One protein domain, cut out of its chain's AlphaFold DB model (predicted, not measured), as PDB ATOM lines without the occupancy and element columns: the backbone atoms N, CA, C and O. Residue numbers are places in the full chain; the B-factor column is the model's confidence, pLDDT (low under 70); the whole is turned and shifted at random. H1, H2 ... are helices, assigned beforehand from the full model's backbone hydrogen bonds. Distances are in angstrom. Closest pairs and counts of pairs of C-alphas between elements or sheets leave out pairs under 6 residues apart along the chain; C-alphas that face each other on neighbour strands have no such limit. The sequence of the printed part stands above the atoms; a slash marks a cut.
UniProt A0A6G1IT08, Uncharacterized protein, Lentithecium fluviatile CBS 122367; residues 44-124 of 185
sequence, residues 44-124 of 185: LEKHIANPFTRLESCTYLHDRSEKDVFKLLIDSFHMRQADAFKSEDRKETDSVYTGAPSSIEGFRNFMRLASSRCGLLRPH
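What this domain is: This is residues 44 to 124 of the 185 residues of an uncharacterized protein of Lentithecium fluviatile CBS 122367 (UniProt A0A6G1IT08). One long helix, H2, runs through this loose frame and makes most of its longest axis; H3 starts beside the middle of H2 and runs off from it at a steep slant. The short H1 sits apart, toward the end of the domain where H2 begins, and at the other end residues 87 to 103 loop back to H3. The printed part has 81 residues, with three named helices in the order H1, H2, H3 and no named strand; the class is all helix, though named helices hold 40 residues, under half. It is only just loose, close to compact, with a radius of gyration of the C-alphas of 14.1 A and spans of 38 by 26 by 23 A.

Where its parts are: Find C-alpha 66 at (11.253, 25.966, 15.086); from there H2, residues 66 to 86, runs 30.3 A to C-alpha 86 at (40.768, 23.211, 21.594). Look next at residues 104 to 116 for H3, 18.3 A long, ending at C-alpha 116 at (20.087, 39.053, 26.010). Earlier in the chain, H1 is residues 51 to 56, 8.9 A long.

How they stand to each other: Start at Phe 77 in H2: its C-alpha and that of Phe 107 in H3 are the closest of the two helices, 7.0 A apart. H2 and H3 are close but not clearly touching. They run opposite ways at a steep tilt of 66 degrees. H1 is apart from H2 and from H3. In H1, H2 and H3 every O i to N i+4 pair is within hydrogen-bond range.

The domain as a whole: The C-alphas farthest apart, those of Ala 49 and Gly 99, are 39.4 A apart. The printed part has no cut. The link from H1 to H2 is short; that from H2 to H3, 17 residues, is long. In the B-factor column you find pLDDT under 70 at residues 87 to 95, residue 97 and residues 122 to 124; the mean of the printed part is 78.6.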
ATOM      1  N   LEU A  44      18.332  20.999   7.006       75.44
ATOM      2  CA  LEU A  44      17.477  22.134   7.358       75.44
ATOM      3  C   LEU A  44      16.247  22.120   6.453       75.44
ATOM      4  O   LEU A  44      16.369  22.020   5.231       75.44
ATOM      5  N   GLU A  45      15.065  22.200   7.056       75.56
ATOM      6  CA  GLU A  45      13.789  22.201   6.339       75.56
ATOM      7  C   GLU A  45      13.638  23.470   5.499       75.56
ATOM      8  O   GLU A  45      13.211  23.409   4.343       75.56
ATOM      9  N   LYS A  46      14.045  24.619   6.056       77.19
ATOM     10  CA  LYS A  46      14.002  25.911   5.366       77.19
ATOM     11  C   LYS A  46      15.399  26.401   5.003       77.19
ATOM     12  O   LYS A  46      16.251  26.650   5.859       77.19
ATOM     13  N   HIS A  47      15.607  26.599   3.703       75.88
ATOM     14  CA  HIS A  47      16.767  27.314   3.192       75.88
ATOM     15  C   HIS A  47      16.525  28.824   3.277       75.88
ATOM     16  O   HIS A  47      15.443  29.297   2.935       75.88
ATOM     17  N   ILE A  48      17.531  29.579   3.717       76.56
ATOM     18  CA  ILE A  48      17.453  31.039   3.823       76.56
ATOM     19  C   ILE A  48      18.423  31.683   2.836       76.56
ATOM     20  O   ILE A  48      19.545  31.209   2.653       76.56
ATOM     21  N   ALA A  49      18.002  32.777   2.209       79.94
ATOM     22  CA  ALA A  49      18.890  33.597   1.397       79.94
ATOM     23  C   ALA A  49      19.785  34.464   2.293       79.94
ATOM     24  O   ALA A  49      19.353  34.911   3.358       79.94
ATOM     25  N   ASN A  50      21.009  34.734   1.839       78.12
ATOM     26  CA  ASN A  50      21.943  35.673   2.472       78.12
ATOM     27  C   ASN A  50      22.162  35.404   3.980       78.12
ATOM     28  O   ASN A  50      21.884  36.266   4.821       78.12
ATOM     29  N   PRO A  51      22.652  34.204   4.355       81.12
ATOM     30  CA  PRO A  51      22.768  33.795   5.754       81.12
ATOM     31  C   PRO A  51      23.630  34.750   6.595       81.12
ATOM     32  O   PRO A  51      23.273  35.037   7.733       81.12
ATOM     33  N   PHE A  52      24.723  35.287   6.044       81.56
ATOM     34  CA  PHE A  52      25.617  36.194   6.774       81.56
ATOM     35  C   PHE A  52      25.028  37.594   6.982       81.56
ATOM     36  O   PHE A  52      25.148  38.134   8.077       81.56
ATOM     37  N   THR A  53      24.307  38.141   5.998       83.56
ATOM     38  CA  THR A  53      23.570  39.408   6.163       83.56
ATOM     39  C   THR A  53      22.533  39.289   7.274       83.56
ATOM     40  O   THR A  53      22.404  40.172   8.113       83.56
ATOM     41  N   ARG A  54      21.835  38.150   7.336       79.56
ATOM     42  CA  ARG A  54      20.848  37.880   8.387       79.56
ATOM     43  C   ARG A  54      21.472  37.662   9.765       79.56
ATOM     44  O   ARG A  54      20.818  37.909  10.774       79.56
ATOM     45  N   LEU A  55      22.715  37.185   9.831       83.69
ATOM     46  CA  LEU A  55      23.472  37.140  11.086       83.69
ATOM     47  C   LEU A  55      23.825  38.551  11.563       83.69
ATOM     48  O   LEU A  55      23.698  38.829  12.752       83.69
ATOM     49  N   GLU A  56      24.216  39.442  10.649       78.75
ATOM     50  CA  GLU A  56      24.528  40.839  10.965       78.75
ATOM     51  C   GLU A  56      23.292  41.611  11.446       78.75
ATOM     52  O   GLU A  56      23.346  42.285  12.473       78.75
ATOM     53  N   SER A  57      22.148  41.435  10.778       79.69
ATOM     54  CA  SER A  57      20.873  42.035  11.190       79.69
ATOM     55  C   SER A  57      20.191  41.319  12.362       79.69
ATOM     56  O   SER A  57      19.068  41.668  12.713       79.69
ATOM     57  N   CYS A  58      20.825  40.302  12.955       77.19
ATOM     58  CA  CYS A  58      20.268  39.438  14.004       77.19
ATOM     59  C   CYS A  58      18.972  38.688  13.625       77.19
ATOM     60  O   CYS A  58      18.364  38.057  14.478       77.19
ATOM     61  N   THR A  59      18.573  38.648  12.351       82.12
ATOM     62  CA  THR A  59      17.328  37.999  11.894       82.12
ATOM     63  C   THR A  59      17.510  36.553  11.413       82.12
ATOM     64  O   THR A  59      16.577  35.930  10.906       82.12
ATOM     65  N   TYR A  60      18.699  35.971  11.585       83.44
ATOM     66  CA  TYR A  60      19.065  34.643  11.068       83.44
ATOM     67  C   TYR A  60      18.121  33.498  11.469       83.44
ATOM     68  O   TYR A  60      17.907  32.575  10.677       83.44
ATOM     69  N   LEU A  61      17.562  33.548  12.679       85.62
ATOM     70  CA  LEU A  61      16.686  32.503  13.219       85.62
ATOM     71  C   LEU A  61      15.191  32.747  12.950       85.62
ATOM     72  O   LEU A  61      14.400  31.827  13.133       85.62
ATOM     73  N   HIS A  62      14.788  33.940  12.499       81.56
ATOM     74  CA  HIS A  62      13.369  34.332  12.443       81.56
ATOM     75  C   HIS A  62      12.561  33.581  11.391       81.56
ATOM     76  O   HIS A  62      11.465  33.111  11.679       81.56
ATOM     77  N   ASP A  63      13.126  33.403  10.199       79.81
ATOM     78  CA  ASP A  63      12.400  32.800   9.070       79.81
ATOM     79  C   ASP A  63      12.588  31.277   8.970       79.81
ATOM     80  O   ASP A  63      12.218  30.646   7.975       79.81
ATOM     81  N   ARG A  64      13.187  30.659   9.993       82.56
ATOM     82  CA  ARG A  64      13.434  29.212  10.047       82.56
ATOM     83  C   ARG A  64      12.289  28.480  10.747       82.56
ATOM     84  O   ARG A  64      11.516  29.078  11.495       82.56
ATOM     85  N   SER A  65      12.142  27.178  10.479       82.19
ATOM     86  CA  SER A  65      11.219  26.353  11.269       82.19
ATOM     87  C   SER A  65      11.752  26.231  12.697       82.19
ATOM     88  O   SER A  65      12.957  26.294  12.929       82.19
ATOM     89  N   GLU A  66      10.863  26.067  13.674       82.25
ATOM     90  CA  GLU A  66      11.253  25.966  15.086       82.25
ATOM     91  C   GLU A  66      12.232  24.811  15.332       82.25
ATOM     92  O   GLU A  66      13.229  24.957  16.034       82.25
ATOM     93  N   LYS A  67      12.009  23.690  14.646       84.31
ATOM     94  CA  LYS A  67      12.906  22.535  14.641       84.31
ATOM     95  C   LYS A  67      14.308  22.887  14.138       84.31
ATOM     96  O   LYS A  67      15.289  22.478  14.754       84.31
ATOM     97  N   ASP A  68      14.413  23.650  13.049       85.50
ATOM     98  CA  ASP A  68      15.701  24.126  12.538       85.50
ATOM     99  C   ASP A  68      16.366  25.097  13.525       85.50
ATOM    100  O   ASP A  68      17.575  25.020  13.730       85.50
ATOM    101  N   VAL A  69      15.592  25.979  14.170       87.75
ATOM    102  CA  VAL A  69      16.102  26.910  15.193       87.75
ATOM    103  C   VAL A  69      16.720  26.147  16.362       87.75
ATOM    104  O   VAL A  69      17.858  26.433  16.730       87.75
ATOM    105  N   PHE A  70      16.021  25.149  16.910       86.75
ATOM    106  CA  PHE A  70      16.544  24.348  18.019       86.75
ATOM    107  C   PHE A  70      17.803  23.572  17.639       86.75
ATOM    108  O   PHE A  70      18.782  23.618  18.383       86.75
ATOM    109  N   LYS A  71      17.822  22.923  16.467       87.94
ATOM    110  CA  LYS A  71      19.024  22.236  15.968       87.94
ATOM    111  C   LYS A  71      20.212  23.188  15.861       87.94
ATOM    112  O   LYS A  71      21.273  22.897  16.392       87.94
ATOM    113  N   LEU A  72      20.019  24.355  15.244       88.62
ATOM    114  CA  LEU A  72      21.084  25.344  15.068       88.62
ATOM    115  C   LEU A  72      21.589  25.905  16.402       88.62
ATOM    116  O   LEU A  72      22.789  26.130  16.551       88.62
ATOM    117  N   LEU A  73      20.711  26.118  17.386       89.50
ATOM    118  CA  LEU A  73      21.114  26.545  18.728       89.50
ATOM    119  C   LEU A  73      21.950  25.468  19.432       89.50
ATOM    120  O   LEU A  73      23.001  25.790  19.981       89.50
ATOM    121  N   ILE A  74      21.531  24.205  19.363       89.06
ATOM    122  CA  ILE A  74      22.271  23.074  19.942       89.06
ATOM    123  C   ILE A  74      23.625  22.899  19.243       89.06
ATOM    124  O   ILE A  74      24.661  22.852  19.904       89.06
ATOM    125  N   ASP A  75      23.640  22.872  17.911       88.38
ATOM    126  CA  ASP A  75      24.860  22.679  17.126       88.38
ATOM    127  C   ASP A  75      25.840  23.842  17.322       88.38
ATOM    128  O   ASP A  75      27.038  23.625  17.486       88.38
ATOM    129  N   SER A  76      25.347  25.084  17.376       87.06
ATOM    130  CA  SER A  76      26.197  26.249  17.657       87.06
ATOM    131  C   SER A  76      26.793  26.219  19.068       87.06
ATOM    132  O   SER A  76      27.946  26.615  19.251       87.06
ATOM    133  N   PHE A  77      26.052  25.705  20.053       88.25
ATOM    134  CA  PHE A  77      26.563  25.477  21.401       88.25
ATOM    135  C   PHE A  77      27.644  24.388  21.424       88.25
ATOM    136  O   PHE A  77      28.711  24.602  22.000       88.25
ATOM    137  N   HIS A  78      27.421  23.251  20.757       84.94
ATOM    138  CA  HIS A  78      28.427  22.192  20.641       84.94
ATOM    139  C   HIS A  78      29.692  22.670  19.922       84.94
ATOM    140  O   HIS A  78      30.794  22.418  20.406       84.94
ATOM    141  N   MET A  79      29.549  23.422  18.826       85.19
ATOM    142  CA  MET A  79      30.675  24.030  18.113       85.19
ATOM    143  C   MET A  79      31.475  24.967  19.021       85.19
ATOM    144  O   MET A  79      32.696  24.863  19.085       85.19
ATOM    145  N   ARG A  80      30.799  25.828  19.793       82.62
ATOM    146  CA  ARG A  80      31.467  26.723  20.746       82.62
ATOM    147  C   ARG A  80      32.224  25.958  21.831       82.62
ATOM    148  O   ARG A  80      33.337  26.351  22.166       82.62
ATOM    149  N   GLN A  81      31.644  24.888  22.375       78.94
ATOM    150  CA  GLN A  81      32.331  24.055  23.363       78.94
ATOM    151  C   GLN A  81      33.554  23.347  22.766       78.94
ATOM    152  O   GLN A  81      34.608  23.317  23.396       78.94
ATOM    153  N   ALA A  82      33.439  22.825  21.542       79.88
ATOM    154  CA  ALA A  82      34.551  22.189  20.845       79.88
ATOM    155  C   ALA A  82      35.695  23.179  20.558       79.88
ATOM    156  O   ALA A  82      36.862  22.823  20.726       79.88
ATOM    157  N   ASP A  83      35.375  24.415  20.166       79.81
ATOM    158  CA  ASP A  83      36.365  25.477  19.949       79.81
ATOM    159  C   ASP A  83      37.040  25.899  21.261       79.81
ATOM    160  O   ASP A  83      38.265  26.006  21.313       79.81
ATOM    161  N   ALA A  84      36.262  26.080  22.335       75.50
ATOM    162  CA  ALA A  84      36.779  26.429  23.658       75.50
ATOM    163  C   ALA A  84      37.708  25.342  24.218       75.50
ATOM    164  O   ALA A  84      38.760  25.656  24.766       75.50
ATOM    165  N   PHE A  85      37.363  24.066  24.020       73.94
ATOM    166  CA  PHE A  85      38.196  22.943  24.450       73.94
ATOM    167  C   PHE A  85      39.537  22.879  23.712       73.94
ATOM    168  O   PHE A  85      40.558  22.549  24.313       73.94
ATOM    169  N   LYS A  86      39.546  23.193  22.411       77.19
ATOM    170  CA  LYS A  86      40.768  23.211  21.594       77.19
ATOM    171  C   LYS A  86      41.643  24.434  21.861       77.19
ATOM    172  O   LYS A  86      42.844  24.375  21.617       77.19
ATOM    173  N   SER A  87      41.063  25.545  22.314       65.81
ATOM    174  CA  SER A  87      41.822  26.742  22.672       65.81
ATOM    175  C   SER A  87      42.365  26.634  24.098       65.81
ATOM    176  O   SER A  87      41.595  26.591  25.054       65.81
ATOM    177  N   GLU A  88      43.688  26.640  24.259       55.62
ATOM    178  CA  GLU A  88      44.346  26.466  25.566       55.62
ATOM    179  C   GLU A  88      44.014  27.576  26.593       55.62
ATOM    180  O   GLU A  88      44.126  27.347  27.794       55.62
ATOM    181  N   ASP A  89      43.507  28.734  26.146       57.25
ATOM    182  CA  ASP A  89      43.300  29.935  26.975       57.25
ATOM    183  C   ASP A  89      41.915  30.075  27.645       57.25
ATOM    184  O   ASP A  89      41.730  30.964  28.480       57.25
ATOM    185  N   ARG A  90      40.905  29.259  27.301       55.19
ATOM    186  CA  ARG A  90      39.555  29.373  27.901       55.19
ATOM    187  C   ARG A  90      38.856  28.031  28.085       55.19
ATOM    188  O   ARG A  90      37.955  27.668  27.336       55.19
ATOM    189  N   LYS A  91      39.211  27.337  29.163       60.25
ATOM    190  CA  LYS A  91      38.419  26.215  29.675       60.25
ATOM    191  C   LYS A  91      37.204  26.763  30.423       60.25
ATOM    192  O   LYS A  91      37.328  27.267  31.534       60.25
ATOM    193  N   GLU A  92      36.044  26.717  29.780       62.78
ATOM    194  CA  GLU A  92      34.771  27.070  30.409       62.78
ATOM    195  C   GLU A  92      34.444  26.029  31.485       62.78
ATOM    196  O   GLU A  92      34.319  24.851  31.171       62.78
ATOM    197  N   THR A  93      34.359  26.449  32.751       61.09
ATOM    198  CA  THR A  93      34.277  25.563  33.932       61.09
ATOM    199  C   THR A  93      33.071  24.628  33.910       61.09
ATOM    200  O   THR A  93      33.142  23.525  34.447       61.09
ATOM    201  N   ASP A  94      31.998  25.044  33.234       65.75
ATOM    202  CA  ASP A  94      30.693  24.378  33.230       65.75
ATOM    203  C   ASP A  94      30.486  23.502  31.978       65.75
ATOM    204  O   ASP A  94      29.357  23.179  31.599       65.75
ATOM    205  N   SER A  95      31.576  23.146  31.291       68.88
ATOM    206  CA  SER A  95      31.546  22.295  30.106       68.88
ATOM    207  C   SER A  95      31.747  20.822  30.464       68.88
ATOM    208  O   SER A  95      32.577  20.459  31.297       68.88
ATOM    209  N   VAL A  96      31.053  19.929  29.753       73.44
ATOM    210  CA  VAL A  96      31.305  18.477  29.854       73.44
ATOM    211  C   VAL A  96      32.758  18.153  29.488       73.44
ATOM    212  O   VAL A  96      33.354  17.236  30.045       73.44
ATOM    213  N   TYR A  97      33.369  18.956  28.614       68.56
ATOM    214  CA  TYR A  97      34.766  18.804  28.213       68.56
ATOM    215  C   TYR A  97      35.778  19.164  29.315       68.56
ATOM    216  O   TYR A  97      36.939  18.773  29.225       68.56
ATOM    217  N   THR A  98      35.364  19.882  30.362       70.50
ATOM    218  CA  THR A  98      36.204  20.239  31.519       70.50
ATOM    219  C   THR A  98      35.856  19.432  32.771       70.50
ATOM    220  O   THR A  98      36.349  19.746  33.851       70.50
ATOM    221  N   GLY A  99      35.043  18.376  32.629       71.94
ATOM    222  CA  GLY A  99      34.673  17.467  33.716       71.94
ATOM    223  C   GLY A  99      33.360  17.802  34.424       71.94
ATOM    224  O   GLY A  99      33.075  17.210  35.464       71.94
ATOM    225  N   ALA A 100      32.545  18.722  33.893       78.12
ATOM    226  CA  ALA A 100      31.222  18.980  34.456       78.12
ATOM    227  C   ALA A 100      30.304  17.746  34.307       78.12
ATOM    228  O   ALA A 100      30.342  17.068  33.276       78.12
ATOM    229  N   PRO A 101      29.419  17.472  35.287       79.69
ATOM    230  CA  PRO A 101      28.539  16.300  35.258       79.69
ATOM    231  C   PRO A 101      27.456  16.382  34.171       79.69
ATOM    232  O   PRO A 101      26.862  15.368  33.814       79.69
ATOM    233  N   SER A 102      27.165  17.579  33.651       81.62
ATOM    234  CA  SER A 102      26.213  17.777  32.557       81.62
ATOM    235  C   SER A 102      26.517  19.053  31.772       81.62
ATOM    236  O   SER A 102      27.085  20.000  32.309       81.62
ATOM    237  N   SER A 103      26.075  19.109  30.515       82.31
ATOM    238  CA  SER A 103      26.148  20.304  29.660       82.31
ATOM    239  C   SER A 103      24.982  21.276  29.877       82.31
ATOM    240  O   SER A 103      24.893  22.296  29.191       82.31
ATOM    241  N   ILE A 104      24.071  20.962  30.805       85.81
ATOM    242  CA  ILE A 104      22.815  21.692  31.001       85.81
ATOM    243  C   ILE A 104      23.089  23.120  31.471       85.81
ATOM    244  O   ILE A 104      22.512  24.057  30.923       85.81
ATOM    245  N   GLU A 105      23.985  23.303  32.441       84.69
ATOM    246  CA  GLU A 105      24.310  24.632  32.975       84.69
ATOM    247  C   GLU A 105      25.006  25.510  31.927       84.69
ATOM    248  O   GLU A 105      24.597  26.652  31.698       84.69
ATOM    249  N   GLY A 106      25.959  24.946  31.177       85.19
ATOM    250  CA  GLY A 106      26.566  25.624  30.030       85.19
ATOM    251  C   GLY A 106      25.532  26.035  28.974       85.19
ATOM    252  O   GLY A 106      25.551  27.165  28.481       85.19
ATOM    253  N   PHE A 107      24.569  25.160  28.668       87.62
ATOM    254  CA  PHE A 107      23.513  25.459  27.700       87.62
ATOM    255  C   PHE A 107      22.520  26.514  28.213       87.62
ATOM    256  O   PHE A 107      22.123  27.405  27.463       87.62
ATOM    257  N   ARG A 108      22.155  26.489  29.500       88.19
ATOM    258  CA  ARG A 108      21.330  27.531  30.137       88.19
ATOM    259  C   ARG A 108      22.010  28.895  30.073       88.19
ATOM    260  O   ARG A 108      21.379  29.878  29.682       88.19
ATOM    261  N   ASN A 109      23.304  28.952  30.384       86.06
ATOM    262  CA  ASN A 109      24.107  30.164  30.247       86.06
ATOM    263  C   ASN A 109      24.155  30.651  28.792       86.06
ATOM    264  O   ASN A 109      23.951  31.839  28.534       86.06
ATOM    265  N   PHE A 110      24.327  29.739  27.834       87.00
ATOM    266  CA  PHE A 110      24.269  30.052  26.407       87.00
ATOM    267  C   PHE A 110      22.909  30.638  25.988       87.00
ATOM    268  O   PHE A 110      22.867  31.673  25.321       87.00
ATOM    269  N   MET A 111      21.797  30.052  26.439       88.19
ATOM    270  CA  MET A 111      20.442  30.549  26.161       88.19
ATOM    271  C   MET A 111      20.155  31.897  26.839       88.19
ATOM    272  O   MET A 111      19.491  32.758  26.255       88.19
ATOM    273  N   ARG A 112      20.703  32.145  28.034       86.88
ATOM    274  CA  ARG A 112      20.655  33.462  28.695       86.88
ATOM    275  C   ARG A 112      21.400  34.527  27.884       86.88
ATOM    276  O   ARG A 112      20.908  35.637  27.705       86.88
ATOM    277  N   LEU A 113      22.560  34.184  27.326       84.50
ATOM    278  CA  LEU A 113      23.289  35.079  26.426       84.50
ATOM    279  C   LEU A 113      22.528  35.304  25.114       84.50
ATOM    280  O   LEU A 113      22.458  36.435  24.637       84.50
ATOM    281  N   ALA A 114      21.924  34.261  24.542       85.31
ATOM    282  CA  ALA A 114      21.130  34.382  23.325       85.31
ATOM    283  C   ALA A 114      19.887  35.265  23.529       85.31
ATOM    284  O   ALA A 114      19.607  36.119  22.693       85.31
ATOM    285  N   SER A 115      19.190  35.119  24.659       82.88
ATOM    286  CA  SER A 115      18.027  35.949  25.017       82.88
ATOM    287  C   SER A 115      18.386  37.401  25.341       82.88
ATOM    288  O   SER A 115      17.583  38.290  25.081       82.88
ATOM    289  N   SER A 116      19.604  37.674  25.825       81.06
ATOM    290  CA  SER A 116      20.087  39.053  26.010       81.06
ATOM    291  C   SER A 116      20.289  39.819  24.695       81.06
ATOM    292  O   SER A 116      20.386  41.047  24.697       81.06
ATOM    293  N   ARG A 117      20.355  39.117  23.554       79.94
ATOM    294  CA  ARG A 117      20.517  39.737  22.238       79.94
ATOM    295  C   ARG A 117      19.156  40.075  21.647       79.94
ATOM    296  O   ARG A 117      18.383  39.186  21.286       79.94
ATOM    297  N   CYS A 118      18.896  41.375  21.523       73.50
ATOM    298  CA  CYS A 118      17.665  41.890  20.935       73.50
ATOM    299  C   CYS A 118      17.425  41.270  19.554       73.50
ATOM    300  O   CYS A 118      18.294  41.311  18.684       73.50
ATOM    301  N   GLY A 119      16.247  40.675  19.384       72.19
ATOM    302  CA  GLY A 119      15.830  40.109  18.114       72.19
ATOM    303  C   GLY A 119      16.608  38.871  17.676       72.19
ATOM    304  O   GLY A 119      16.518  38.554  16.507       72.19
ATOM    305  N   LEU A 120      17.347  38.151  18.530       77.50
ATOM    306  CA  LEU A 120      17.946  36.867  18.123       77.50
ATOM    307  C   LEU A 120      16.965  35.694  18.275       77.50
ATOM    308  O   LEU A 120      16.865  34.845  17.391       77.50
ATOM    309  N   LEU A 121      16.249  35.646  19.400       80.25
ATOM    310  CA  LEU A 121      15.204  34.658  19.665       80.25
ATOM    311  C   LEU A 121      13.832  35.241  19.315       80.25
ATOM    312  O   LEU A 121      13.633  36.457  19.377       80.25
ATOM    313  N   ARG A 122      12.880  34.373  18.953       67.94
ATOM    314  CA  ARG A 122      11.502  34.821  18.726       67.94
ATOM    315  C   ARG A 122      10.911  35.375  20.033       67.94
ATOM    316  O   ARG A 122      11.165  34.799  21.093       67.94
ATOM    317  N   PRO A 123      10.144  36.476  19.970       62.72
ATOM    318  CA  PRO A 123       9.465  37.022  21.138       62.72
ATOM    319  C   PRO A 123       8.418  36.045  21.693       62.72
ATOM    320  O   PRO A 123       7.994  35.109  21.014       62.72
ATOM    321  N   HIS A 124       8.039  36.276  22.952       59.16
ATOM    322  CA  HIS A 124       7.080  35.477  23.714       59.16
ATOM    323  C   HIS A 124       5.812  35.151  22.907       59.16
ATOM    324  O   HIS A 124       5.237  36.027  22.262       59.16
TER     325      HIS A 124